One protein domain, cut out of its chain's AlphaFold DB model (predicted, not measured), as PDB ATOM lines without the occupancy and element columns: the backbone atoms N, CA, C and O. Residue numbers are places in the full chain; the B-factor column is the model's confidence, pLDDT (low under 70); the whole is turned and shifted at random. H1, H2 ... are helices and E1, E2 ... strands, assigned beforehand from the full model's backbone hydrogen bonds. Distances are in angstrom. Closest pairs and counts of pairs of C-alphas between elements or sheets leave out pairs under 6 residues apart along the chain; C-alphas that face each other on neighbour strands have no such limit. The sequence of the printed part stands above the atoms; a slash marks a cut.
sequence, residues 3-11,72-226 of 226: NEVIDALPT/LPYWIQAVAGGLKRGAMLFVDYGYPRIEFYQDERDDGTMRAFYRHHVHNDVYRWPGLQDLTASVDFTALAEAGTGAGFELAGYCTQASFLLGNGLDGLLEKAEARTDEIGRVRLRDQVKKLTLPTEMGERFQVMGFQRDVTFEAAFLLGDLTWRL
ATOM      1  N   ASN A   3      -8.829  15.629   2.891       97.94
ATOM      2  CA  ASN A   3      -9.202  16.766   2.053       97.94
ATOM      3  C   ASN A   3     -10.375  17.473   2.719       97.94
ATOM      4  O   ASN A   3     -11.411  16.823   2.851       97.94
ATOM      5  N   GLU A   4     -10.202  18.740   3.102       97.12
ATOM      6  CA  GLU A   4     -11.229  19.544   3.795       97.12
ATOM      7  C   GLU A   4     -11.744  18.802   5.036       97.12
ATOM      8  O   GLU A   4     -12.895  18.374   5.129       97.12
ATOM      9  N   VAL A   5     -10.806  18.497   5.936       97.31
ATOM     10  CA  VAL A   5     -11.093  17.790   7.196       97.31
ATOM     11  C   VAL A   5     -10.714  18.652   8.385       97.31
ATOM     12  O   VAL A   5     -11.373  18.565   9.418       97.31
ATOM     13  N   ILE A   6      -9.632  19.429   8.277       97.38
ATOM     14  CA  ILE A   6      -9.110  20.201   9.404       97.38
ATOM     15  C   ILE A   6      -9.939  21.469   9.586       97.38
ATOM     16  O   ILE A   6     -10.229  21.836  10.722       97.38
ATOM     17  N   ASP A   7     -10.373  22.088   8.489       96.88
ATOM     18  CA  ASP A   7     -11.240  23.267   8.497       96.88
ATOM     19  C   ASP A   7     -12.608  23.051   9.162       96.88
ATOM     20  O   ASP A   7     -13.210  23.996   9.680       96.88
ATOM     21  N   ALA A   8     -13.082  21.806   9.161       96.44
ATOM     22  CA  ALA A   8     -14.334  21.377   9.769       96.44
ATOM     23  C   ALA A   8     -14.173  20.896  11.224       96.44
ATOM     24  O   ALA A   8     -15.162  20.534  11.873       96.44
ATOM     25  N   LEU A   9     -12.948  20.849  11.766       96.94
ATOM     26  CA  LEU A   9     -12.756  20.486  13.168       96.94
ATOM     27  C   LEU A   9     -13.334  21.579  14.084       96.94
ATOM     28  O   LEU A   9     -13.130  22.770  13.826       96.94
ATOM     29  N   PRO A  10     -14.010  21.207  15.192       95.88
ATOM     30  CA  PRO A  10     -14.492  22.174  16.168       95.88
ATOM     31  C   PRO A  10     -13.337  23.022  16.694       95.88
ATOM     32  O   PRO A  10     -12.473  22.521  17.414       95.88
ATOM     33  N   THR A  11     -13.327  24.299  16.321       95.19
ATOM     34  CA  THR A  11     -12.213  25.194  16.615       95.19
ATOM     35  C   THR A  11     -12.644  26.267  17.609       95.19
ATOM     36  O   THR A  11     -13.533  27.063  17.292       95.19
ATOM     37  N   LEU A  72      -5.254  20.241  18.022       97.31
ATOM     38  CA  LEU A  72      -4.745  19.678  16.767       97.31
ATOM     39  C   LEU A  72      -3.616  18.641  16.972       97.31
ATOM     40  O   LEU A  72      -3.715  17.563  16.380       97.31
ATOM     41  N   PRO A  73      -2.610  18.857  17.850       97.12
ATOM     42  CA  PRO A  73      -1.587  17.844  18.125       97.12
ATOM     43  C   PRO A  73      -2.158  16.523  18.655       97.12
ATOM     44  O   PRO A  73      -1.727  15.446  18.241       97.12
ATOM     45  N   TYR A  74      -3.167  16.580  19.530       96.50
ATOM     46  CA  TYR A  74      -3.808  15.378  20.070       96.50
ATOM     47  C   TYR A  74      -4.638  14.657  19.012       96.50
ATOM     48  O   TYR A  74      -4.637  13.427  18.967       96.50
ATOM     49  N   TRP A  75      -5.316  15.409  18.142       97.31
ATOM     50  CA  TRP A  75      -6.069  14.838  17.032       97.31
ATOM     51  C   TRP A  75      -5.144  14.102  16.058       97.31
ATOM     52  O   TRP A  75      -5.385  12.930  15.768       97.31
ATOM     53  N   ILE A  76      -4.036  14.728  15.640       97.25
ATOM     54  CA  ILE A  76      -3.028  14.097  14.773       97.25
ATOM     55  C   ILE A  76      -2.462  12.835  15.430       97.25
ATOM     56  O   ILE A  76      -2.409  11.773  14.803       97.25
ATOM     57  N   GLN A  77      -2.101  12.911  16.712       96.31
ATOM     58  CA  GLN A  77      -1.614  11.755  17.459       96.31
ATOM     59  C   GLN A  77      -2.650  10.620  17.503       96.31
ATOM     60  O   GLN A  77      -2.279   9.452  17.364       96.31
ATOM     61  N   ALA A  78      -3.936  10.936  17.662       96.06
ATOM     62  CA  ALA A  78      -5.006   9.943  17.705       96.06
ATOM     63  C   ALA A  78      -5.238   9.264  16.346       96.06
ATOM     64  O   ALA A  78      -5.383   8.041  16.296       96.06
ATOM     65  N   VAL A  79      -5.253  10.024  15.246       95.12
ATOM     66  CA  VAL A  79      -5.565   9.475  13.912       95.12
ATOM     67  C   VAL A  79      -4.360   8.837  13.224       95.12
ATOM     68  O   VAL A  79      -4.529   7.919  12.422       95.12
ATOM     69  N   ALA A  80      -3.143   9.296  13.531       94.56
ATOM     70  CA  ALA A  80      -1.939   8.905  12.805       94.56
ATOM     71  C   ALA A  80      -0.787   8.404  13.684       94.56
ATOM     72  O   ALA A  80       0.121   7.762  13.159       94.56
ATOM     73  N   GLY A  81      -0.806   8.596  15.006       91.56
ATOM     74  CA  GLY A  81       0.316   8.219  15.884       91.56
ATOM     75  C   GLY A  81       0.681   6.725  15.853       91.56
ATOM     76  O   GLY A  81       1.826   6.344  16.118       91.56
ATOM     77  N   GLY A  82      -0.270   5.862  15.475       94.25
ATOM     78  CA  GLY A  82      -0.051   4.427  15.270       94.25
ATOM     79  C   GLY A  82       0.684   4.062  13.973       94.25
ATOM     80  O   GLY A  82       1.224   2.958  13.876       94.25
ATOM     81  N   LEU A  83       0.744   4.963  12.987       95.81
ATOM     82  CA  LEU A  83       1.352   4.701  11.684       95.81
ATOM     83  C   LEU A  83       2.874   4.577  11.833       95.81
ATOM     84  O   LEU A  83       3.569   5.533  12.177       95.81
ATOM     85  N   LYS A  84       3.401   3.372  11.599       95.62
ATOM     86  CA  LYS A  84       4.843   3.080  11.692       95.62
ATOM     87  C   LYS A  84       5.595   3.323  10.391       95.62
ATOM     88  O   LYS A  84       6.790   3.576  10.435       95.62
ATOM     89  N   ARG A  85       4.888   3.253   9.266       97.75
ATOM     90  CA  ARG A  85       5.421   3.451   7.925       97.75
ATOM     91  C   ARG A  85       4.311   3.954   7.012       97.75
ATOM     92  O   ARG A  85       3.273   3.303   6.925       97.75
ATOM     93  N   GLY A  86       4.509   5.087   6.352       97.19
ATOM     94  CA  GLY A  86       3.530   5.679   5.444       97.19
ATOM     95  C   GLY A  86       3.626   7.198   5.370       97.19
ATOM     96  O   GLY A  86       4.528   7.808   5.940       97.19
ATOM     97  N   ALA A  87       2.676   7.798   4.659       97.81
ATOM     98  CA  ALA A  87       2.591   9.239   4.474       97.81
ATOM     99  C   ALA A  87       1.196   9.767   4.826       97.81
ATOM    100  O   ALA A  87       0.188   9.066   4.680       97.81
ATOM    101  N   MET A  88       1.145  11.023   5.258       98.06
ATOM    102  CA  MET A  88      -0.081  11.799   5.397       98.06
ATOM    103  C   MET A  88      -0.064  12.929   4.377       98.06
ATOM    104  O   MET A  88       0.974  13.526   4.123       98.06
ATOM    105  N   LEU A  89      -1.227  13.215   3.807       98.50
ATOM    106  CA  LEU A  89      -1.428  14.302   2.864       98.50
ATOM    107  C   LEU A  89      -2.687  15.039   3.296       98.50
ATOM    108  O   LEU A  89      -3.747  14.407   3.368       98.50
ATOM    109  N   PHE A  90      -2.530  16.320   3.597       98.56
ATOM    110  CA  PHE A  90      -3.587  17.241   3.982       98.56
ATOM    111  C   PHE A  90      -3.767  18.265   2.868       98.56
ATOM    112  O   PHE A  90      -2.784  18.845   2.410       98.56
ATOM    113  N   VAL A  91      -5.006  18.453   2.425       98.56
ATOM    114  CA  VAL A  91      -5.394  19.454   1.428       98.56
ATOM    115  C   VAL A  91      -6.534  20.255   2.024       98.56
ATOM    116  O   VAL A  91      -7.595  19.701   2.304       98.56
ATOM    117  N   ASP A  92      -6.290  21.532   2.276       98.31
ATOM    118  CA  ASP A  92      -7.249  22.394   2.959       98.31
ATOM    119  C   ASP A  92      -6.970  23.865   2.634       98.31
ATOM    120  O   ASP A  92      -5.892  24.191   2.129       98.31
ATOM    121  N   TYR A  93      -7.907  24.768   2.910       95.12
ATOM    122  CA  TYR A  93      -7.644  26.199   2.748       95.12
ATOM    123  C   TYR A  93      -7.143  26.815   4.053       95.12
ATOM    124  O   TYR A  93      -7.620  26.529   5.152       95.12
ATOM    125  N   GLY A  94      -6.170  27.708   3.936       96.38
ATOM    126  CA  GLY A  94      -5.551  28.294   5.110       96.38
ATOM    127  C   GLY A  94      -4.270  29.037   4.807       96.38
ATOM    128  O   GLY A  94      -4.000  29.398   3.661       96.38
ATOM    129  N   TYR A  95      -3.513  29.292   5.867       97.50
ATOM    130  CA  TYR A  95      -2.379  30.205   5.851       97.50
ATOM    131  C   TYR A  95      -1.256  29.702   6.766       97.50
ATOM    132  O   TYR A  95      -1.536  29.019   7.755       97.50
ATOM    133  N   PRO A  96       0.006  30.077   6.501       97.69
ATOM    134  CA  PRO A  96       1.045  30.058   7.525       97.69
ATOM    135  C   PRO A  96       0.681  30.995   8.686       97.69
ATOM    136  O   PRO A  96      -0.029  31.986   8.488       97.69
ATOM    137  N   ARG A  97       1.200  30.731   9.889       97.81
ATOM    138  CA  ARG A  97       0.794  31.429  11.125       97.81
ATOM    139  C   ARG A  97       0.854  32.952  11.037       97.81
ATOM    140  O   ARG A  97      -0.062  33.629  11.499       97.81
ATOM    141  N   ILE A  98       1.901  33.506  10.425       95.81
ATOM    142  CA  ILE A  98       2.066  34.965  10.318       95.81
ATOM    143  C   ILE A  98       0.978  35.627   9.458       95.81
ATOM    144  O   ILE A  98       0.578  36.758   9.722       95.81
ATOM    145  N   GLU A  99       0.467  34.916   8.454       96.56
ATOM    146  CA  GLU A  99      -0.619  35.370   7.579       96.56
ATOM    147  C   GLU A  99      -1.999  35.078   8.170       96.56
ATOM    148  O   GLU A  99      -2.946  35.841   7.959       96.56
ATOM    149  N   PHE A 100      -2.107  33.987   8.932       97.88
ATOM    150  CA  PHE A 100      -3.309  33.644   9.677       97.88
ATOM    151  C   PHE A 100      -3.626  34.711  10.730       97.88
ATOM    152  O   PHE A 100      -4.766  35.145  10.849       97.88
ATOM    153  N   TYR A 101      -2.610  35.182  11.455       98.06
ATOM    154  CA  TYR A 101      -2.755  36.118  12.572       98.06
ATOM    155  C   TYR A 101      -2.281  37.543  12.232       98.06
ATOM    156  O   TYR A 101      -1.619  38.205  13.043       98.06
ATOM    157  N   GLN A 102      -2.593  38.014  11.020       97.25
ATOM    158  CA  GLN A 102      -2.400  39.415  10.621       97.25
ATOM    159  C   GLN A 102      -3.252  40.354  11.475       97.25
ATOM    160  O   GLN A 102      -4.338  39.981  11.918       97.25
ATOM    161  N   ASP A 103      -2.767  41.578  11.688       96.56
ATOM    162  CA  ASP A 103      -3.457  42.559  12.534       96.56
ATOM    163  C   ASP A 103      -4.793  42.995  11.912       96.56
ATOM    164  O   ASP A 103      -5.750  43.238  12.635       96.56
ATOM    165  N   GLU A 104      -4.887  43.026  10.580       96.31
ATOM    166  CA  GLU A 104      -6.104  43.367   9.834       96.31
ATOM    167  C   GLU A 104      -7.144  42.237   9.817       96.31
ATOM    168  O   GLU A 104      -8.280  42.448   9.389       96.31
ATOM    169  N   ARG A 105      -6.768  41.026  10.247       96.12
ATOM    170  CA  ARG A 105      -7.667  39.873  10.358       96.12
ATOM    171  C   ARG A 105      -8.091  39.696  11.814       96.12
ATOM    172  O   ARG A 105      -7.762  38.702  12.455       96.12
ATOM    173  N   ASP A 106      -8.794  40.696  12.328       95.62
ATOM    174  CA  ASP A 106      -9.143  40.857  13.742       95.62
ATOM    175  C   ASP A 106     -10.482  40.223  14.160       95.62
ATOM    176  O   ASP A 106     -10.849  40.305  15.334       95.62
ATOM    177  N   ASP A 107     -11.184  39.555  13.236       96.88
ATOM    178  CA  ASP A 107     -12.354  38.707  13.526       96.88
ATOM    179  C   ASP A 107     -12.213  37.253  13.029       96.88
ATOM    180  O   ASP A 107     -13.196  36.509  12.923       96.88
ATOM    181  N   GLY A 108     -10.976  36.839  12.738       96.19
ATOM    182  CA  GLY A 108     -10.641  35.485  12.309       96.19
ATOM    183  C   GLY A 108     -11.052  35.154  10.872       96.19
ATOM    184  O   GLY A 108     -11.004  35.979   9.956       96.19
ATOM    185  N   THR A 109     -11.386  33.887  10.658       96.19
ATOM    186  CA  THR A 109     -11.623  33.247   9.354       96.19
ATOM    187  C   THR A 109     -12.914  32.454   9.292       96.19
ATOM    188  O   THR A 109     -13.293  32.007   8.205       96.19
ATOM    189  N   MET A 110     -13.576  32.272  10.437       95.38
ATOM    190  CA  MET A 110     -14.775  31.460  10.521       95.38
ATOM    191  C   MET A 110     -15.871  32.002   9.606       95.38
ATOM    192  O   MET A 110     -16.177  33.196   9.581       95.38
ATOM    193  N   ARG A 111     -16.482  31.094   8.851       95.12
ATOM    194  CA  ARG A 111     -17.532  31.407   7.884       95.12
ATOM    195  C   ARG A 111     -18.541  30.277   7.797       95.12
ATOM    196  O   ARG A 111     -18.221  29.115   8.050       95.12
ATOM    197  N   ALA A 112     -19.748  30.641   7.393       96.38
ATOM    198  CA  ALA A 112     -20.847  29.725   7.181       96.38
ATOM    199  C   ALA A 112     -21.136  29.544   5.687       96.38
ATOM    200  O   ALA A 112     -21.096  30.502   4.906       96.38
ATOM    201  N   PHE A 113     -21.474  28.316   5.306       94.81
ATOM    202  CA  PHE A 113     -21.959  27.976   3.977       94.81
ATOM    203  C   PHE A 113     -23.387  27.443   4.058       94.81
ATOM    204  O   PHE A 113     -23.672  26.448   4.725       94.81
ATOM    205  N   TYR A 114     -24.286  28.063   3.298       94.81
ATOM    206  CA  TYR A 114     -25.661  27.603   3.150       94.81
ATOM    207  C   TYR A 114     -26.067  27.618   1.676       94.81
ATOM    208  O   TYR A 114     -26.045  28.660   1.023       94.81
ATOM    209  N   ARG A 115     -26.438  26.451   1.129       92.94
ATOM    210  CA  ARG A 115     -26.859  26.283  -0.280       92.94
ATOM    211  C   ARG A 115     -25.893  26.925  -1.294       92.94
ATOM    212  O   ARG A 115     -26.329  27.630  -2.195       92.94
ATOM    213  N   HIS A 116     -24.592  26.667  -1.144       88.75
ATOM    214  CA  HIS A 116     -23.508  27.233  -1.970       88.75
ATOM    215  C   HIS A 116     -23.293  28.754  -1.842       88.75
ATOM    216  O   HIS A 116     -22.585  29.338  -2.659       88.75
ATOM    217  N   HIS A 117     -23.850  29.394  -0.811       90.06
ATOM    218  CA  HIS A 117     -23.590  30.797  -0.491       90.06
ATOM    219  C   HIS A 117     -22.779  30.925   0.798       90.06
ATOM    220  O   HIS A 117     -23.106  30.293   1.800       90.06
ATOM    221  N   VAL A 118     -21.751  31.773   0.757       91.94
ATOM    222  CA  VAL A 118     -20.910  32.122   1.909       91.94
ATOM    223  C   VAL A 118     -21.516  33.304   2.656       91.94
ATOM    224  O   VAL A 118     -21.930  34.280   2.025       91.94
ATOM    225  N   HIS A 119     -21.521  33.249   3.985       93.44
ATOM    226  CA  HIS A 119     -21.815  34.389   4.852       93.44
ATOM    227  C   HIS A 119     -21.112  34.272   6.214       93.44
ATOM    228  O   HIS A 119     -20.586  33.223   6.567       93.44
ATOM    229  N   ASN A 120     -21.146  35.353   6.997       92.56
ATOM    230  CA  ASN A 120     -20.461  35.432   8.298       92.56
ATOM    231  C   ASN A 120     -21.397  35.192   9.499       92.56
ATOM    232  O   ASN A 120     -20.954  35.173  10.642       92.56
ATOM    233  N   ASP A 121     -22.701  35.022   9.259       93.50
ATOM    234  CA  ASP A 121     -23.683  34.723  10.312       93.50
ATOM    235  C   ASP A 121     -23.645  33.238  10.727       93.50
ATOM    236  O   ASP A 121     -24.435  32.413  10.264       93.50
ATOM    237  N   VAL A 122     -22.680  32.888  11.580       94.81
ATOM    238  CA  VAL A 122     -22.424  31.507  12.037       94.81
ATOM    239  C   VAL A 122     -23.511  30.943  12.956       94.81
ATOM    240  O   VAL A 122     -23.596  29.732  13.145       94.81
ATOM    241  N   TYR A 123     -24.377  31.803  13.492       94.62
ATOM    242  CA  TYR A 123     -25.448  31.427  14.415       94.62
ATOM    243  C   TYR A 123     -26.761  31.078  13.724       94.62
ATOM    244  O   TYR A 123     -27.701  30.567  14.343       94.62
ATOM    245  N   ARG A 124     -26.843  31.371  12.430       92.69
ATOM    246  CA  ARG A 124     -28.034  31.137  11.635       92.69
ATOM    247  C   ARG A 124     -28.281  29.639  11.456       92.69
ATOM    248  O   ARG A 124     -27.375  28.875  11.167       92.69
ATOM    249  N   TRP A 125     -29.533  29.214  11.608       93.94
ATOM    250  CA  TRP A 125     -29.985  27.847  11.307       93.94
ATOM    251  C   TRP A 125     -29.040  26.710  11.771       93.94
ATOM    252  O   TRP A 125     -28.545  25.951  10.929       93.94
ATOM    253  N   PRO A 126     -28.799  26.548  13.087       94.62
ATOM    254  CA  PRO A 126     -27.924  25.491  13.588       94.62
ATOM    255  C   PRO A 126     -28.301  24.113  13.030       94.62
ATOM    256  O   PRO A 126     -29.468  23.722  13.042       94.62
ATOM    257  N   GLY A 127     -27.304  23.394  12.513       95.25
ATOM    258  CA  GLY A 127     -27.475  22.082  11.881       95.25
ATOM    259  C   GLY A 127     -27.906  22.103  10.409       95.25
ATOM    260  O   GLY A 127     -27.979  21.037   9.804       95.25
ATOM    261  N   LEU A 128     -28.181  23.273   9.814       96.62
ATOM    262  CA  LEU A 128     -28.535  23.404   8.389       96.62
ATOM    263  C   LEU A 128     -27.474  24.115   7.545       96.62
ATOM    264  O   LEU A 128     -27.594  24.125   6.317       96.62
ATOM    265  N   GLN A 129     -26.474  24.716   8.180       96.50
ATOM    266  CA  GLN A 129     -25.335  25.339   7.518       96.50
ATOM    267  C   GLN A 129     -24.040  24.666   7.945       96.50
ATOM    268  O   GLN A 129     -23.939  24.153   9.060       96.50
ATOM    269  N   ASP A 130     -23.074  24.683   7.039       96.06
ATOM    270  CA  ASP A 130     -21.723  24.225   7.316       96.06
ATOM    271  C   ASP A 130     -20.903  25.374   7.904       96.06
ATOM    272  O   ASP A 130     -21.049  26.519   7.468       96.06
ATOM    273  N   LEU A 131     -20.084  25.077   8.908       96.50
ATOM    274  CA  LEU A 131     -19.243  26.040   9.609       96.50
ATOM    275  C   LEU A 131     -17.803  25.602   9.466       96.50
ATOM    276  O   LEU A 131     -17.456  24.474   9.797       96.50
ATOM    277  N   THR A 132     -16.971  26.522   9.005       95.88
ATOM    278  CA  THR A 132     -15.596  26.196   8.658       95.88
ATOM    279  C   THR A 132     -14.665  27.324   9.081       95.88
ATOM    280  O   THR A 132     -15.071  28.493   9.089       95.88
ATOM    281  N   ALA A 133     -13.435  26.981   9.446       97.00
ATOM    282  CA  ALA A 133     -12.365  27.920   9.763       97.00
ATOM    283  C   ALA A 133     -11.127  27.586   8.929       97.00
ATOM    284  O   ALA A 133     -10.869  26.429   8.624       97.00
ATOM    285  N   SER A 134     -10.346  28.594   8.550       97.50
ATOM    286  CA  SER A 134      -9.084  28.339   7.855       97.50
ATOM    287  C   SER A 134      -8.129  27.515   8.719       97.50
ATOM    288  O   SER A 134      -8.156  27.582   9.947       97.50
ATOM    289  N   VAL A 135      -7.225  26.792   8.068       98.31
ATOM    290  CA  VAL A 135      -6.167  26.036   8.742       98.31
ATOM    291  C   VAL A 135      -4.942  26.926   8.990       98.31
ATOM    292  O   VAL A 135      -4.445  27.572   8.065       98.31
ATOM    293  N   ASP A 136      -4.423  26.939  10.223       98.50
ATOM    294  CA  ASP A 136      -3.044  27.370  10.510       98.50
ATOM    295  C   ASP A 136      -2.094  26.221  10.129       98.50
ATOM    296  O   ASP A 136      -1.974  25.217  10.840       98.50
ATOM    297  N   PHE A 137      -1.426  26.349   8.980       98.56
ATOM    298  CA  PHE A 137      -0.523  25.314   8.479       98.56
ATOM    299  C   PHE A 137       0.773  25.209   9.287       98.56
ATOM    300  O   PHE A 137       1.341  24.120   9.357       98.56
ATOM    301  N   THR A 138       1.217  26.270   9.965       98.62
ATOM    302  CA  THR A 138       2.345  26.170  10.905       98.62
ATOM    303  C   THR A 138       1.945  25.295  12.094       98.62
ATOM    304  O   THR A 138       2.689  24.389  12.464       98.62
ATOM    305  N   ALA A 139       0.737  25.478  12.642       98.38
ATOM    306  CA  ALA A 139       0.226  24.614  13.711       98.38
ATOM    307  C   ALA A 139       0.086  23.149  13.259       98.38
ATOM    308  O   ALA A 139       0.391  22.231  14.023       98.38
ATOM    309  N   LEU A 140      -0.340  22.910  12.014       98.50
ATOM    310  CA  LEU A 140      -0.393  21.561  11.448       98.50
ATOM    311  C   LEU A 140       1.007  20.944  11.300       98.50
ATOM    312  O   LEU A 140       1.185  19.770  11.629       98.50
ATOM    313  N   ALA A 141       2.002  21.723  10.866       98.50
ATOM    314  CA  ALA A 141       3.397  21.291  10.784       98.50
ATOM    315  C   ALA A 141       3.964  20.919  12.163       98.50
ATOM    316  O   ALA A 141       4.538  19.837  12.324       98.50
ATOM    317  N   GLU A 142       3.751  21.764  13.174       97.88
ATOM    318  CA  GLU A 142       4.128  21.500  14.570       97.88
ATOM    319  C   GLU A 142       3.439  20.233  15.107       97.88
ATOM    320  O   GLU A 142       4.084  19.374  15.708       97.88
ATOM    321  N   ALA A 143       2.141  20.060  14.840       98.06
ATOM    322  CA  ALA A 143       1.375  18.891  15.265       98.06
ATOM    323  C   ALA A 143       1.866  17.587  14.608       98.06
ATOM    324  O   ALA A 143       2.047  16.573  15.287       98.06
ATOM    325  N   GLY A 144       2.102  17.601  13.292       97.75
ATOM    326  CA  GLY A 144       2.591  16.440  12.547       97.75
ATOM    327  C   GLY A 144       4.007  16.030  12.946       97.75
ATOM    328  O   GLY A 144       4.266  14.849  13.191       97.75
ATOM    329  N   THR A 145       4.908  17.005  13.086       97.31
ATOM    330  CA  THR A 145       6.284  16.751  13.543       97.31
ATOM    331  C   THR A 145       6.332  16.314  15.007       97.31
ATOM    332  O   THR A 145       7.044  15.366  15.340       97.31
ATOM    333  N   GLY A 146       5.489  16.893  15.869       96.12
ATOM    334  CA  GLY A 146       5.317  16.478  17.263       96.12
ATOM    335  C   GLY A 146       4.825  15.033  17.430       96.12
ATOM    336  O   GLY A 146       5.200  14.363  18.391       96.12
ATOM    337  N   ALA A 147       4.062  14.503  16.467       96.06
ATOM    338  CA  ALA A 147       3.660  13.090  16.418       96.06
ATOM    339  C   ALA A 147       4.773  12.142  15.895       96.06
ATOM    340  O   ALA A 147       4.591  10.919  15.796       96.06
ATOM    341  N   GLY A 148       5.952  12.687  15.579       95.81
ATOM    342  CA  GLY A 148       7.136  11.949  15.143       95.81
ATOM    343  C   GLY A 148       7.141  11.587  13.659       95.81
ATOM    344  O   GLY A 148       7.708  10.548  13.300       95.81
ATOM    345  N   PHE A 149       6.476  12.390  12.827       98.00
ATOM    346  CA  PHE A 149       6.621  12.360  11.373       98.00
ATOM    347  C   PHE A 149       7.609  13.428  10.909       98.00
ATOM    348  O   PHE A 149       7.809  14.442  11.571       98.00
ATOM    349  N   GLU A 150       8.189  13.221   9.738       98.06
ATOM    350  CA  GLU A 150       8.948  14.250   9.034       98.06
ATOM    351  C   GLU A 150       7.998  15.049   8.142       98.06
ATOM    352  O   GLU A 150       7.083  14.481   7.536       98.06
ATOM    353  N   LEU A 151       8.205  16.363   8.050       98.31
ATOM    354  CA  LEU A 151       7.498  17.197   7.084       98.31
ATOM    355  C   LEU A 151       8.069  16.913   5.689       98.31
ATOM    356  O   LEU A 151       9.233  17.198   5.432       98.31
ATOM    357  N   ALA A 152       7.252  16.350   4.802       98.12
ATOM    358  CA  ALA A 152       7.647  16.047   3.427       98.12
ATOM    359  C   ALA A 152       7.596  17.287   2.518       98.12
ATOM    360  O   ALA A 152       8.324  17.352   1.535       98.12
ATOM    361  N   GLY A 153       6.728  18.254   2.827       98.38
ATOM    362  CA  GLY A 153       6.649  19.522   2.104       98.38
ATOM    363  C   GLY A 153       5.348  20.279   2.349       98.38
ATOM    364  O   GLY A 153       4.400  19.754   2.945       98.38
ATOM    365  N   TYR A 154       5.319  21.526   1.884       98.62
ATOM    366  CA  TYR A 154       4.166  22.421   1.956       98.62
ATOM    367  C   TYR A 154       4.133  23.297   0.706       98.62
ATOM    368  O   TYR A 154       5.108  23.982   0.425       98.62
ATOM    369  N   CYS A 155       3.044  23.286  -0.056       98.38
ATOM    370  CA  CYS A 155       2.913  24.105  -1.261       98.38
ATOM    371  C   CYS A 155       1.449  24.419  -1.584       98.38
ATOM    372  O   CYS A 155       0.529  23.929  -0.931       98.38
ATOM    373  N   THR A 156       1.218  25.233  -2.613       98.25
ATOM    374  CA  THR A 156      -0.137  25.545  -3.084       98.25
ATOM    375  C   THR A 156      -0.752  24.349  -3.807       98.25
ATOM    376  O   THR A 156      -0.038  23.537  -4.406       98.25
ATOM    377  N   GLN A 157      -2.085  24.238  -3.818       98.06
ATOM    378  CA  GLN A 157      -2.775  23.176  -4.560       98.06
ATOM    379  C   GLN A 157      -2.392  23.176  -6.042       98.06
ATOM    380  O   GLN A 157      -2.167  22.112  -6.622       98.06
ATOM    381  N   ALA A 158      -2.279  24.358  -6.654       97.69
ATOM    382  CA  ALA A 158      -1.849  24.475  -8.041       97.69
ATOM    383  C   ALA A 158      -0.465  23.842  -8.259       97.69
ATOM    384  O   ALA A 158      -0.307  23.011  -9.157       97.69
ATOM    385  N   SER A 159       0.510  24.190  -7.414       97.75
ATOM    386  CA  SER A 159       1.878  23.671  -7.504       97.75
ATOM    387  C   SER A 159       1.930  22.164  -7.266       97.75
ATOM    388  O   SER A 159       2.562  21.450  -8.043       97.75
ATOM    389  N   PHE A 160       1.199  21.657  -6.268       98.31
ATOM    390  CA  PHE A 160       1.126  20.225  -5.992       98.31
ATOM    391  C   PHE A 160       0.556  19.442  -7.180       98.31
ATOM    392  O   PHE A 160       1.148  18.461  -7.627       98.31
ATOM    393  N   LEU A 161      -0.579  19.875  -7.735       98.12
ATOM    394  CA  LEU A 161      -1.228  19.161  -8.833       98.12
ATOM    395  C   LEU A 161      -0.392  19.195 -10.119       98.12
ATOM    396  O   LEU A 161      -0.236  18.165 -10.779       98.12
ATOM    397  N   LEU A 162       0.167  20.357 -10.471       97.12
ATOM    398  CA  LEU A 162       1.026  20.499 -11.648       97.12
ATOM    399  C   LEU A 162       2.327  19.701 -11.490       97.12
ATOM    400  O   LEU A 162       2.709  18.977 -12.405       97.12
ATOM    401  N   GLY A 163       2.957  19.755 -10.312       97.06
ATOM    402  CA  GLY A 163       4.181  19.009 -10.005       97.06
ATOM    403  C   GLY A 163       4.002  17.488 -10.051       97.06
ATOM    404  O   GLY A 163       4.967  16.767 -10.291       97.06
ATOM    405  N   ASN A 164       2.767  17.002  -9.891       97.44
ATOM    406  CA  ASN A 164       2.414  15.582  -9.937       97.44
ATOM    407  C   ASN A 164       1.686  15.169 -11.238       97.44
ATOM    408  O   ASN A 164       1.036  14.122 -11.284       97.44
ATOM    409  N   GLY A 165       1.823  15.953 -12.317       97.31
ATOM    410  CA  GLY A 165       1.462  15.537 -13.681       97.31
ATOM    411  C   GLY A 165      -0.003  15.746 -14.082       97.31
ATOM    412  O   GLY A 165      -0.534  14.983 -14.899       97.31
ATOM    413  N   LEU A 166      -0.682  16.750 -13.509       97.44
ATOM    414  CA  LEU A 166      -2.062  17.097 -13.881       97.44
ATOM    415  C   LEU A 166      -2.222  17.393 -15.384       97.44
ATOM    416  O   LEU A 166      -3.244  17.039 -15.968       97.44
ATOM    417  N   ASP A 167      -1.224  18.006 -16.013       95.44
ATOM    418  CA  ASP A 167      -1.170  18.288 -17.451       95.44
ATOM    419  C   ASP A 167      -1.260  17.003 -18.292       95.44
ATOM    420  O   ASP A 167      -2.159  16.859 -19.124       95.44
ATOM    421  N   GLY A 168      -0.417  16.012 -17.999       97.19
ATOM    422  CA  GLY A 168      -0.438  14.722 -18.689       97.19
ATOM    423  C   GLY A 168      -1.709  13.910 -18.411       97.19
ATOM    424  O   GLY A 168      -2.149  13.123 -19.258       97.19
ATOM    425  N   LEU A 169      -2.329  14.080 -17.238       97.25
ATOM    426  CA  LEU A 169      -3.635  13.486 -16.930       97.25
ATOM    427  C   LEU A 169      -4.765  14.154 -17.723       97.25
ATOM    428  O   LEU A 169      -5.636  13.445 -18.235       97.25
ATOM    429  N   LEU A 170      -4.730  15.482 -17.868       97.69
ATOM    430  CA  LEU A 170      -5.691  16.234 -18.670       97.69
ATOM    431  C   LEU A 170      -5.627  15.800 -20.136       97.69
ATOM    432  O   LEU A 170      -6.661  15.451 -20.696       97.69
ATOM    433  N   GLU A 171      -4.437  15.722 -20.736       97.19
ATOM    434  CA  GLU A 171      -4.274  15.279 -22.131       97.19
ATOM    435  C   GLU A 171      -4.870  13.882 -22.371       97.19
ATOM    436  O   GLU A 171      -5.629  13.658 -23.322       97.19
ATOM    437  N   LYS A 172      -4.588  12.932 -21.469       97.44
ATOM    438  CA  LYS A 172      -5.139  11.568 -21.538       97.44
ATOM    439  C   LYS A 172      -6.659  11.546 -21.401       97.44
ATOM    440  O   LYS A 172      -7.307  10.708 -22.030       97.44
ATOM    441  N   ALA A 173      -7.227  12.417 -20.568       96.94
ATOM    442  CA  ALA A 173      -8.669  12.528 -20.382       96.94
ATOM    443  C   ALA A 173      -9.345  13.185 -21.598       96.94
ATOM    444  O   ALA A 173     -10.356  12.676 -22.084       96.94
ATOM    445  N   GLU A 174      -8.753  14.247 -22.149       97.12
ATOM    446  CA  GLU A 174      -9.238  14.944 -23.347       97.12
ATOM    447  C   GLU A 174      -9.279  14.033 -24.582       97.12
ATOM    448  O   GLU A 174     -10.187  14.146 -25.413       97.12
ATOM    449  N   ALA A 175      -8.339  13.090 -24.692       97.25
ATOM    450  CA  ALA A 175      -8.312  12.097 -25.764       97.25
ATOM    451  C   ALA A 175      -9.480  11.090 -25.709       97.25
ATOM    452  O   ALA A 175      -9.755  10.419 -26.701       97.25
ATOM    453  N   ARG A 176     -10.169  10.970 -24.565       97.00
ATOM    454  CA  ARG A 176     -11.255  10.000 -24.328       97.00
ATOM    455  C   ARG A 176     -12.653  10.615 -24.400       97.00
ATOM    456  O   ARG A 176     -13.625   9.930 -24.095       97.00
ATOM    457  N   THR A 177     -12.760  11.886 -24.775       96.88
ATOM    458  CA  THR A 177     -14.031  12.614 -24.824       96.88
ATOM    459  C   THR A 177     -14.150  13.474 -26.082       96.88
ATOM    460  O   THR A 177     -13.171  13.735 -26.786       96.88
ATOM    461  N   ASP A 178     -15.378  13.897 -26.366       97.25
ATOM    462  CA  ASP A 178     -15.719  14.871 -27.397       97.25
ATOM    463  C   ASP A 178     -15.297  16.307 -27.024       97.25
ATOM    464  O   ASP A 178     -14.809  16.581 -25.928       97.25
ATOM    465  N   GLU A 179     -15.485  17.248 -27.949       95.94
ATOM    466  CA  GLU A 179     -15.095  18.651 -27.768       95.94
ATOM    467  C   GLU A 179     -15.742  19.305 -26.535       95.94
ATOM    468  O   GLU A 179     -15.064  20.007 -25.783       95.94
ATOM    469  N   ILE A 180     -17.020  19.014 -26.272       96.75
ATOM    470  CA  ILE A 180     -17.744  19.533 -25.104       96.75
ATOM    471  C   ILE A 180     -17.103  19.022 -23.809       96.75
ATOM    472  O   ILE A 180     -16.850  19.803 -22.887       96.75
ATOM    473  N   GLY A 181     -16.796  17.726 -23.734       97.19
ATOM    474  CA  GLY A 181     -16.106  17.161 -22.583       97.19
ATOM    475  C   GLY A 181     -14.709  17.746 -22.381       97.19
ATOM    476  O   GLY A 181     -14.330  18.002 -21.240       97.19
ATOM    477  N   ARG A 182     -13.971  18.052 -23.459       97.62
ATOM    478  CA  ARG A 182     -12.660  18.723 -23.355       97.62
ATOM    479  C   ARG A 182     -12.781  20.103 -22.722       97.62
ATOM    480  O   ARG A 182     -12.037  20.410 -21.795       97.62
ATOM    481  N   VAL A 183     -13.737  20.920 -23.171       97.31
ATOM    482  CA  VAL A 183     -13.984  22.247 -22.577       97.31
ATOM    483  C   VAL A 183     -14.302  22.116 -21.086       97.31
ATOM    484  O   VAL A 183     -13.697  22.804 -20.264       97.31
ATOM    485  N   ARG A 184     -15.169  21.166 -20.716       97.38
ATOM    486  CA  ARG A 184     -15.523  20.917 -19.312       97.38
ATOM    487  C   ARG A 184     -14.322  20.492 -18.460       97.38
ATOM    488  O   ARG A 184     -14.181  20.990 -17.344       97.38
ATOM    489  N   LEU A 185     -13.468  19.599 -18.961       97.69
ATOM    490  CA  LEU A 185     -12.255  19.161 -18.260       97.69
ATOM    491  C   LEU A 185     -11.278  20.323 -18.050       97.69
ATOM    492  O   LEU A 185     -10.761  20.501 -16.947       97.69
ATOM    493  N   ARG A 186     -11.078  21.166 -19.071       97.00
ATOM    494  CA  ARG A 186     -10.241  22.370 -18.957       97.00
ATOM    495  C   ARG A 186     -10.765  23.324 -17.899       97.00
ATOM    496  O   ARG A 186      -9.977  23.853 -17.123       97.00
ATOM    497  N   ASP A 187     -12.075  23.532 -17.835       96.56
ATOM    498  CA  ASP A 187     -12.668  24.412 -16.829       96.56
ATOM    499  C   ASP A 187     -12.572  23.833 -15.410       96.56
ATOM    500  O   ASP A 187     -12.377  24.585 -14.457       96.56
ATOM    501  N   GLN A 188     -12.629  22.507 -15.249       96.69
ATOM    502  CA  GLN A 188     -12.341  21.855 -13.967       96.69
ATOM    503  C   GLN A 188     -10.879  22.041 -13.551       96.69
ATOM    504  O   GLN A 188     -10.620  22.433 -12.416       96.69
ATOM    505  N   VAL A 189      -9.929  21.835 -14.469       96.75
ATOM    506  CA  VAL A 189      -8.502  22.065 -14.199       96.75
ATOM    507  C   VAL A 189      -8.244  23.523 -13.835       96.75
ATOM    508  O   VAL A 189      -7.588  23.777 -12.833       96.75
ATOM    509  N   LYS A 190      -8.823  24.480 -14.571       95.75
ATOM    510  CA  LYS A 190      -8.736  25.908 -14.231       95.75
ATOM    511  C   LYS A 190      -9.244  26.194 -12.819       95.75
ATOM    512  O   LYS A 190      -8.585  26.920 -12.090       95.75
ATOM    513  N   LYS A 191     -10.377  25.621 -12.402       95.75
ATOM    514  CA  LYS A 191     -10.873  25.797 -11.024       95.75
ATOM    515  C   LYS A 191      -9.885  25.277  -9.980       95.75
ATOM    516  O   LYS A 191      -9.697  25.918  -8.952       95.75
ATOM    517  N   LEU A 192      -9.235  24.149 -10.262       96.44
ATOM    518  CA  LEU A 192      -8.260  23.536  -9.360       96.44
ATOM    519  C   LEU A 192      -6.924  24.293  -9.292       96.44
ATOM    520  O   LEU A 192      -6.249  24.193  -8.270       96.44
ATOM    521  N   THR A 193      -6.533  25.024 -10.344       95.25
ATOM    522  CA  THR A 193      -5.181  25.604 -10.464       95.25
ATOM    523  C   THR A 193      -5.123  27.126 -10.537       95.25
ATOM    524  O   THR A 193      -4.074  27.693 -10.241       95.25
ATOM    525  N   LEU A 194      -6.199  27.824 -10.913       94.50
ATOM    526  CA  LEU A 194      -6.160  29.282 -11.021       94.50
ATOM    527  C   LEU A 194      -6.077  29.938  -9.632       94.50
ATOM    528  O   LEU A 194      -6.856  29.575  -8.746       94.50
ATOM    529  N   PRO A 195      -5.221  30.966  -9.456       89.31
ATOM    530  CA  PRO A 195      -5.091  31.703  -8.196       89.31
ATOM    531  C   PRO A 195      -6.391  32.304  -7.663       89.31
ATOM    532  O   PRO A 195      -6.608  32.371  -6.458       89.31
ATOM    533  N   THR A 196      -7.268  32.743  -8.568       86.94
ATOM    534  CA  THR A 196      -8.561  33.343  -8.218       86.94
ATOM    535  C   THR A 196      -9.584  32.321  -7.725       86.94
ATOM    536  O   THR A 196     -10.585  32.713  -7.126       86.94
ATOM    537  N   GLU A 197      -9.334  31.035  -7.978       91.50
ATOM    538  CA  GLU A 197     -10.192  29.906  -7.631       91.50
ATOM    539  C   GLU A 197      -9.576  29.138  -6.447       91.50
ATOM    540  O   GLU A 197      -9.332  29.722  -5.390       91.50
ATOM    541  N   MET A 198      -9.321  27.834  -6.591       91.56
ATOM    542  CA  MET A 198      -8.762  27.006  -5.521       91.56
ATOM    543  C   MET A 198      -7.231  27.014  -5.495       91.56
ATOM    544  O   MET A 198      -6.655  26.699  -4.460       91.56
ATOM    545  N   GLY A 199      -6.572  27.383  -6.599       89.19
ATOM    546  CA  GLY A 199      -5.150  27.107  -6.823       89.19
ATOM    547  C   GLY A 199      -4.206  27.657  -5.755       89.19
ATOM    548  O   GLY A 199      -3.283  26.953  -5.356       89.19
ATOM    549  N   GLU A 200      -4.472  28.875  -5.279       90.19
ATOM    550  CA  GLU A 200      -3.690  29.553  -4.230       90.19
ATOM    551  C   GLU A 200      -4.412  29.597  -2.877       90.19
ATOM    552  O   GLU A 200      -3.796  29.869  -1.852       90.19
ATOM    553  N   ARG A 201      -5.731  29.358  -2.849       90.75
ATOM    554  CA  ARG A 201      -6.503  29.348  -1.595       90.75
ATOM    555  C   ARG A 201      -6.302  28.053  -0.825       90.75
ATOM    556  O   ARG A 201      -6.247  28.083   0.400       90.75
ATOM    557  N   PHE A 202      -6.217  26.942  -1.549       96.81
ATOM    558  CA  PHE A 202      -5.917  25.638  -0.989       96.81
ATOM    559  C   PHE A 202      -4.412  25.438  -0.926       96.81
ATOM    560  O   PHE A 202      -3.682  25.712  -1.884       96.81
ATOM    561  N   GLN A 203      -3.971  24.917   0.204       98.12
ATOM    562  CA  GLN A 203      -2.603  24.513   0.439       98.12
ATOM    563  C   GLN A 203      -2.562  23.004   0.651       98.12
ATOM    564  O   GLN A 203      -3.549  22.364   1.023       98.12
ATOM    565  N   VAL A 204      -1.396  22.436   0.390       98.56
ATOM    566  CA  VAL A 204      -1.134  21.012   0.484       98.56
ATOM    567  C   VAL A 204       0.053  20.814   1.401       98.56
ATOM    568  O   VAL A 204       1.111  21.396   1.183       98.56
ATOM    569  N   MET A 205      -0.119  19.979   2.420       98.75
ATOM    570  CA  MET A 205       0.928  19.640   3.377       98.75
ATOM    571  C   MET A 205       1.103  18.129   3.459       98.75
ATOM    572  O   MET A 205       0.136  17.379   3.630       98.75
ATOM    573  N   GLY A 206       2.347  17.681   3.331       98.44
ATOM    574  CA  GLY A 206       2.716  16.274   3.375       98.44
ATOM    575  C   GLY A 206       3.564  15.942   4.590       98.44
ATOM    576  O   GLY A 206       4.477  16.683   4.932       98.44
ATOM    577  N   PHE A 207       3.323  14.778   5.183       98.50
ATOM    578  CA  PHE A 207       4.190  14.191   6.201       98.50
ATOM    579  C   PHE A 207       4.577  12.772   5.810       98.50
ATOM    580  O   PHE A 207       3.794  12.074   5.162       98.50
ATOM    581  N   GLN A 208       5.747  12.317   6.245       98.19
ATOM    582  CA  GLN A 208       6.253  10.978   5.962       98.19
ATOM    583  C   GLN A 208       6.840  10.304   7.203       98.19
ATOM    584  O   GLN A 208       7.279  10.949   8.155       98.19
ATOM    585  N   ARG A 209       6.834   8.971   7.188       98.00
ATOM    586  CA  ARG A 209       7.568   8.113   8.119       98.00
ATOM    587  C   ARG A 209       7.965   6.837   7.388       98.00
ATOM    588  O   ARG A 209       7.089   6.102   6.934       98.00
ATOM    589  N   ASP A 210       9.263   6.568   7.289       97.00
ATOM    590  CA  ASP A 210       9.823   5.350   6.669       97.00
ATOM    591  C   ASP A 210       9.335   5.086   5.217       97.00
ATOM    592  O   ASP A 210       9.188   3.955   4.738       97.00
ATOM    593  N   VAL A 211       9.043   6.174   4.501       97.56
ATOM    594  CA  VAL A 211       8.711   6.212   3.071       97.56
ATOM    595  C   VAL A 211       9.260   7.504   2.474       97.56
ATOM    596  O   VAL A 211       9.429   8.485   3.188       97.56
ATOM    597  N   THR A 212       9.486   7.518   1.164       96.25
ATOM    598  CA  THR A 212       9.854   8.735   0.433       96.25
ATOM    599  C   THR A 212       8.595   9.410  -0.097       96.25
ATOM    600  O   THR A 212       7.891   8.823  -0.921       96.25
ATOM    601  N   PHE A 213       8.320  10.631   0.356       97.19
ATOM    602  CA  PHE A 213       7.182  11.429  -0.111       97.19
ATOM    603  C   PHE A 213       7.551  12.860  -0.530       97.19
ATOM    604  O   PHE A 213       6.808  13.474  -1.289       97.19
ATOM    605  N   GLU A 214       8.728  13.354  -0.139       96.19
ATOM    606  CA  GLU A 214       9.256  14.686  -0.496       96.19
ATOM    607  C   GLU A 214       9.218  14.996  -2.000       96.19
ATOM    608  O   GLU A 214       8.952  16.125  -2.405       96.19
ATOM    609  N   ALA A 215       9.421  13.985  -2.855       95.69
ATOM    610  CA  ALA A 215       9.408  14.155  -4.308       95.69
ATOM    611  C   ALA A 215       8.080  14.732  -4.844       95.69
ATOM    612  O   ALA A 215       8.076  15.376  -5.892       95.69
ATOM    613  N   ALA A 216       6.968  14.541  -4.123       96.69
ATOM    614  CA  ALA A 216       5.665  15.098  -4.487       96.69
ATOM    615  C   ALA A 216       5.582  16.628  -4.304       96.69
ATOM    616  O   ALA A 216       4.659  17.245  -4.831       96.69
ATOM    617  N   PHE A 217       6.534  17.236  -3.586       97.69
ATOM    618  CA  PHE A 217       6.553  18.657  -3.219       97.69
ATOM    619  C   PHE A 217       7.682  19.450  -3.895       97.69
ATOM    620  O   PHE A 217       7.915  20.604  -3.557       97.69
ATOM    621  N   LEU A 218       8.371  18.869  -4.886       94.81
ATOM    622  CA  LEU A 218       9.498  19.527  -5.567       94.81
ATOM    623  C   LEU A 218       9.113  20.826  -6.291       94.81
ATOM    624  O   LEU A 218       9.964  21.694  -6.490       94.81
ATOM    625  N   LEU A 219       7.855  20.956  -6.720       96.06
ATOM    626  CA  LEU A 219       7.355  22.167  -7.362       96.06
ATOM    627  C   LEU A 219       6.673  23.073  -6.337       96.06
ATOM    628  O   LEU A 219       5.688  22.682  -5.714       96.06
ATOM    629  N   GLY A 220       7.155  24.314  -6.248       93.38
ATOM    630  CA  GLY A 220       6.503  25.367  -5.472       93.38
ATOM    631  C   GLY A 220       6.568  25.156  -3.963       93.38
ATOM    632  O   GLY A 220       5.611  25.511  -3.287       93.38
ATOM    633  N   ASP A 221       7.656  24.577  -3.445       95.56
ATOM    634  CA  ASP A 221       7.839  24.408  -2.004       95.56
ATOM    635  C   ASP A 221       7.848  25.759  -1.266       95.56
ATOM    636  O   ASP A 221       8.545  26.714  -1.625       95.56
ATOM    637  N   LEU A 222       7.034  25.820  -0.221       97.00
ATOM    638  CA  LEU A 222       6.757  26.982   0.612       97.00
ATOM    639  C   LEU A 222       7.076  26.715   2.084       97.00
ATOM    640  O   LEU A 222       6.693  27.520   2.931       97.00
ATOM    641  N   THR A 223       7.761  25.616   2.417       96.69
ATOM    642  CA  THR A 223       8.085  25.256   3.812       96.69
ATOM    643  C   THR A 223       8.781  26.376   4.586       96.69
ATOM    644  O   THR A 223       8.544  26.524   5.778       96.69
ATOM    645  N   TRP A 224       9.562  27.225   3.913       95.38
ATOM    646  CA  TRP A 224      10.223  28.399   4.495       95.38
ATOM    647  C   TRP A 224       9.267  29.481   5.038       95.38
ATOM    648  O   TRP A 224       9.730  30.392   5.721       95.38
ATOM    649  N   ARG A 225       7.966  29.423   4.714       95.06
ATOM    650  CA  ARG A 225       6.934  30.345   5.231       95.06
ATOM    651  C   ARG A 225       6.314  29.888   6.554       95.06
ATOM    652  O   ARG A 225       5.544  30.663   7.120       95.06
ATOM    653  N   LEU A 226       6.559  28.644   6.977       94.44
ATOM    654  CA  LEU A 226       5.952  28.041   8.170       94.44
ATOM    655  C   LEU A 226       6.610  28.523   9.461       94.44
ATOM    656  O   LEU A 226       7.844  28.701   9.490       94.44
TER     657      LEU A 226
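AT A GLANCE: This is residues 3 to 11 and 72 to 226 of the 226 residues of an uncharacterized protein of Stenotrophomonas sp (UniProt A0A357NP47). A twisted sheet of three strands, E1, E6 and E5, makes the core, with H3 packed on one face and H4 and H7 on the other; H1 packs on H3. From H4 a helical hairpin, H5 and H6, forms a long arm at one side, while a small separate sheet, E3, E2 and E4, makes a second lobe. The printed part has 164 residues, with seven named helices and six named strands in the order H1 E1 H2 E2 E3 E4 H3 E5 H4 H5 H6 E6 H7, a mixed class. Both sheets, E1 E6 E5 and E3 E2 E4, are antiparallel. The whole is compact, with a radius of gyration of the C-alphas of 17.7 A and spans of 47 by 45 by 30 A.

IN THESE COORDINATES: In the larger sheet E1 is residues 86 to 95, 25.2 A long, and bends by 73 degrees at residue 92; E6 is residues 202 to 209, 23.9 A, and E5 residues 150 to 156, 18.9 A. The small sheet has E2 at residues 111 to 114, E3 at 117 to 119 and E4 at 130 to 132. H1, residues 72 to 80, begins at C-alpha 72 (-4.745, 19.678, 16.767). H2 is residues 97 to 100, H3 137 to 146, H4 157 to 163 and H5 166 to 174. H6, residues 179 to 193, is the longest helix at 21.1 A. H7, residues 214 to 217, ends at C-alpha 217 (6.553, 18.657, -3.219).

HOW THE PARTS SIT: E6 is the inner strand, with N 88 and O 207 of E1 and E6 2.9 A apart, and N 152 and O 206 of E5 and E6 2.8 A apart, both within hydrogen-bond range. H3 and H4 are on opposite faces; H7 is on the same face as H4, at a height over the sheet of 7.7 A. H4 only just stands up from the sheet, at 43 degrees. H1 touches H3 at a steep tilt of 56 degrees, the same way, closest at the C-alphas of Pro 73 and Ala 143, 4.2 A. H2 and H3 only just touch, with 3 pairs of C-alphas within 8 A, closest at Arg 97 and Thr 138, 5.5 A. H6 touches H4 with residues 192 to 193 alone, closest at the C-alphas of Ala 158 and Thr 193, 4.3 A. The hairpin H5 and H6 has a shallow tilt of 17 degrees, opposite ways; the C-alphas of Glu 174 and Arg 182 are closest, 5.1 A. In the small sheet N 113 and O 130 of E2 and E4 are 2.8 A apart, and N 112 and O 119 of the hairpin E2 and E3 2.8 A. Every O i to N i+4 pair is within hydrogen-bond range in H1, H3, H4, H5 and H6; H2 and H7 are too short for one.

THE WHOLE: The C-alphas of Asp 103 and Asp 178, the two farthest apart, are 50.1 A from each other. Residues 12 to 71 are not printed, and C-alphas 11 and 72 are 9.3 A apart across this cut. No link between named elements is long, and residues 102 to 107 stand free. The mean pLDDT of the printed part is 96.3, and no printed residue is under 70.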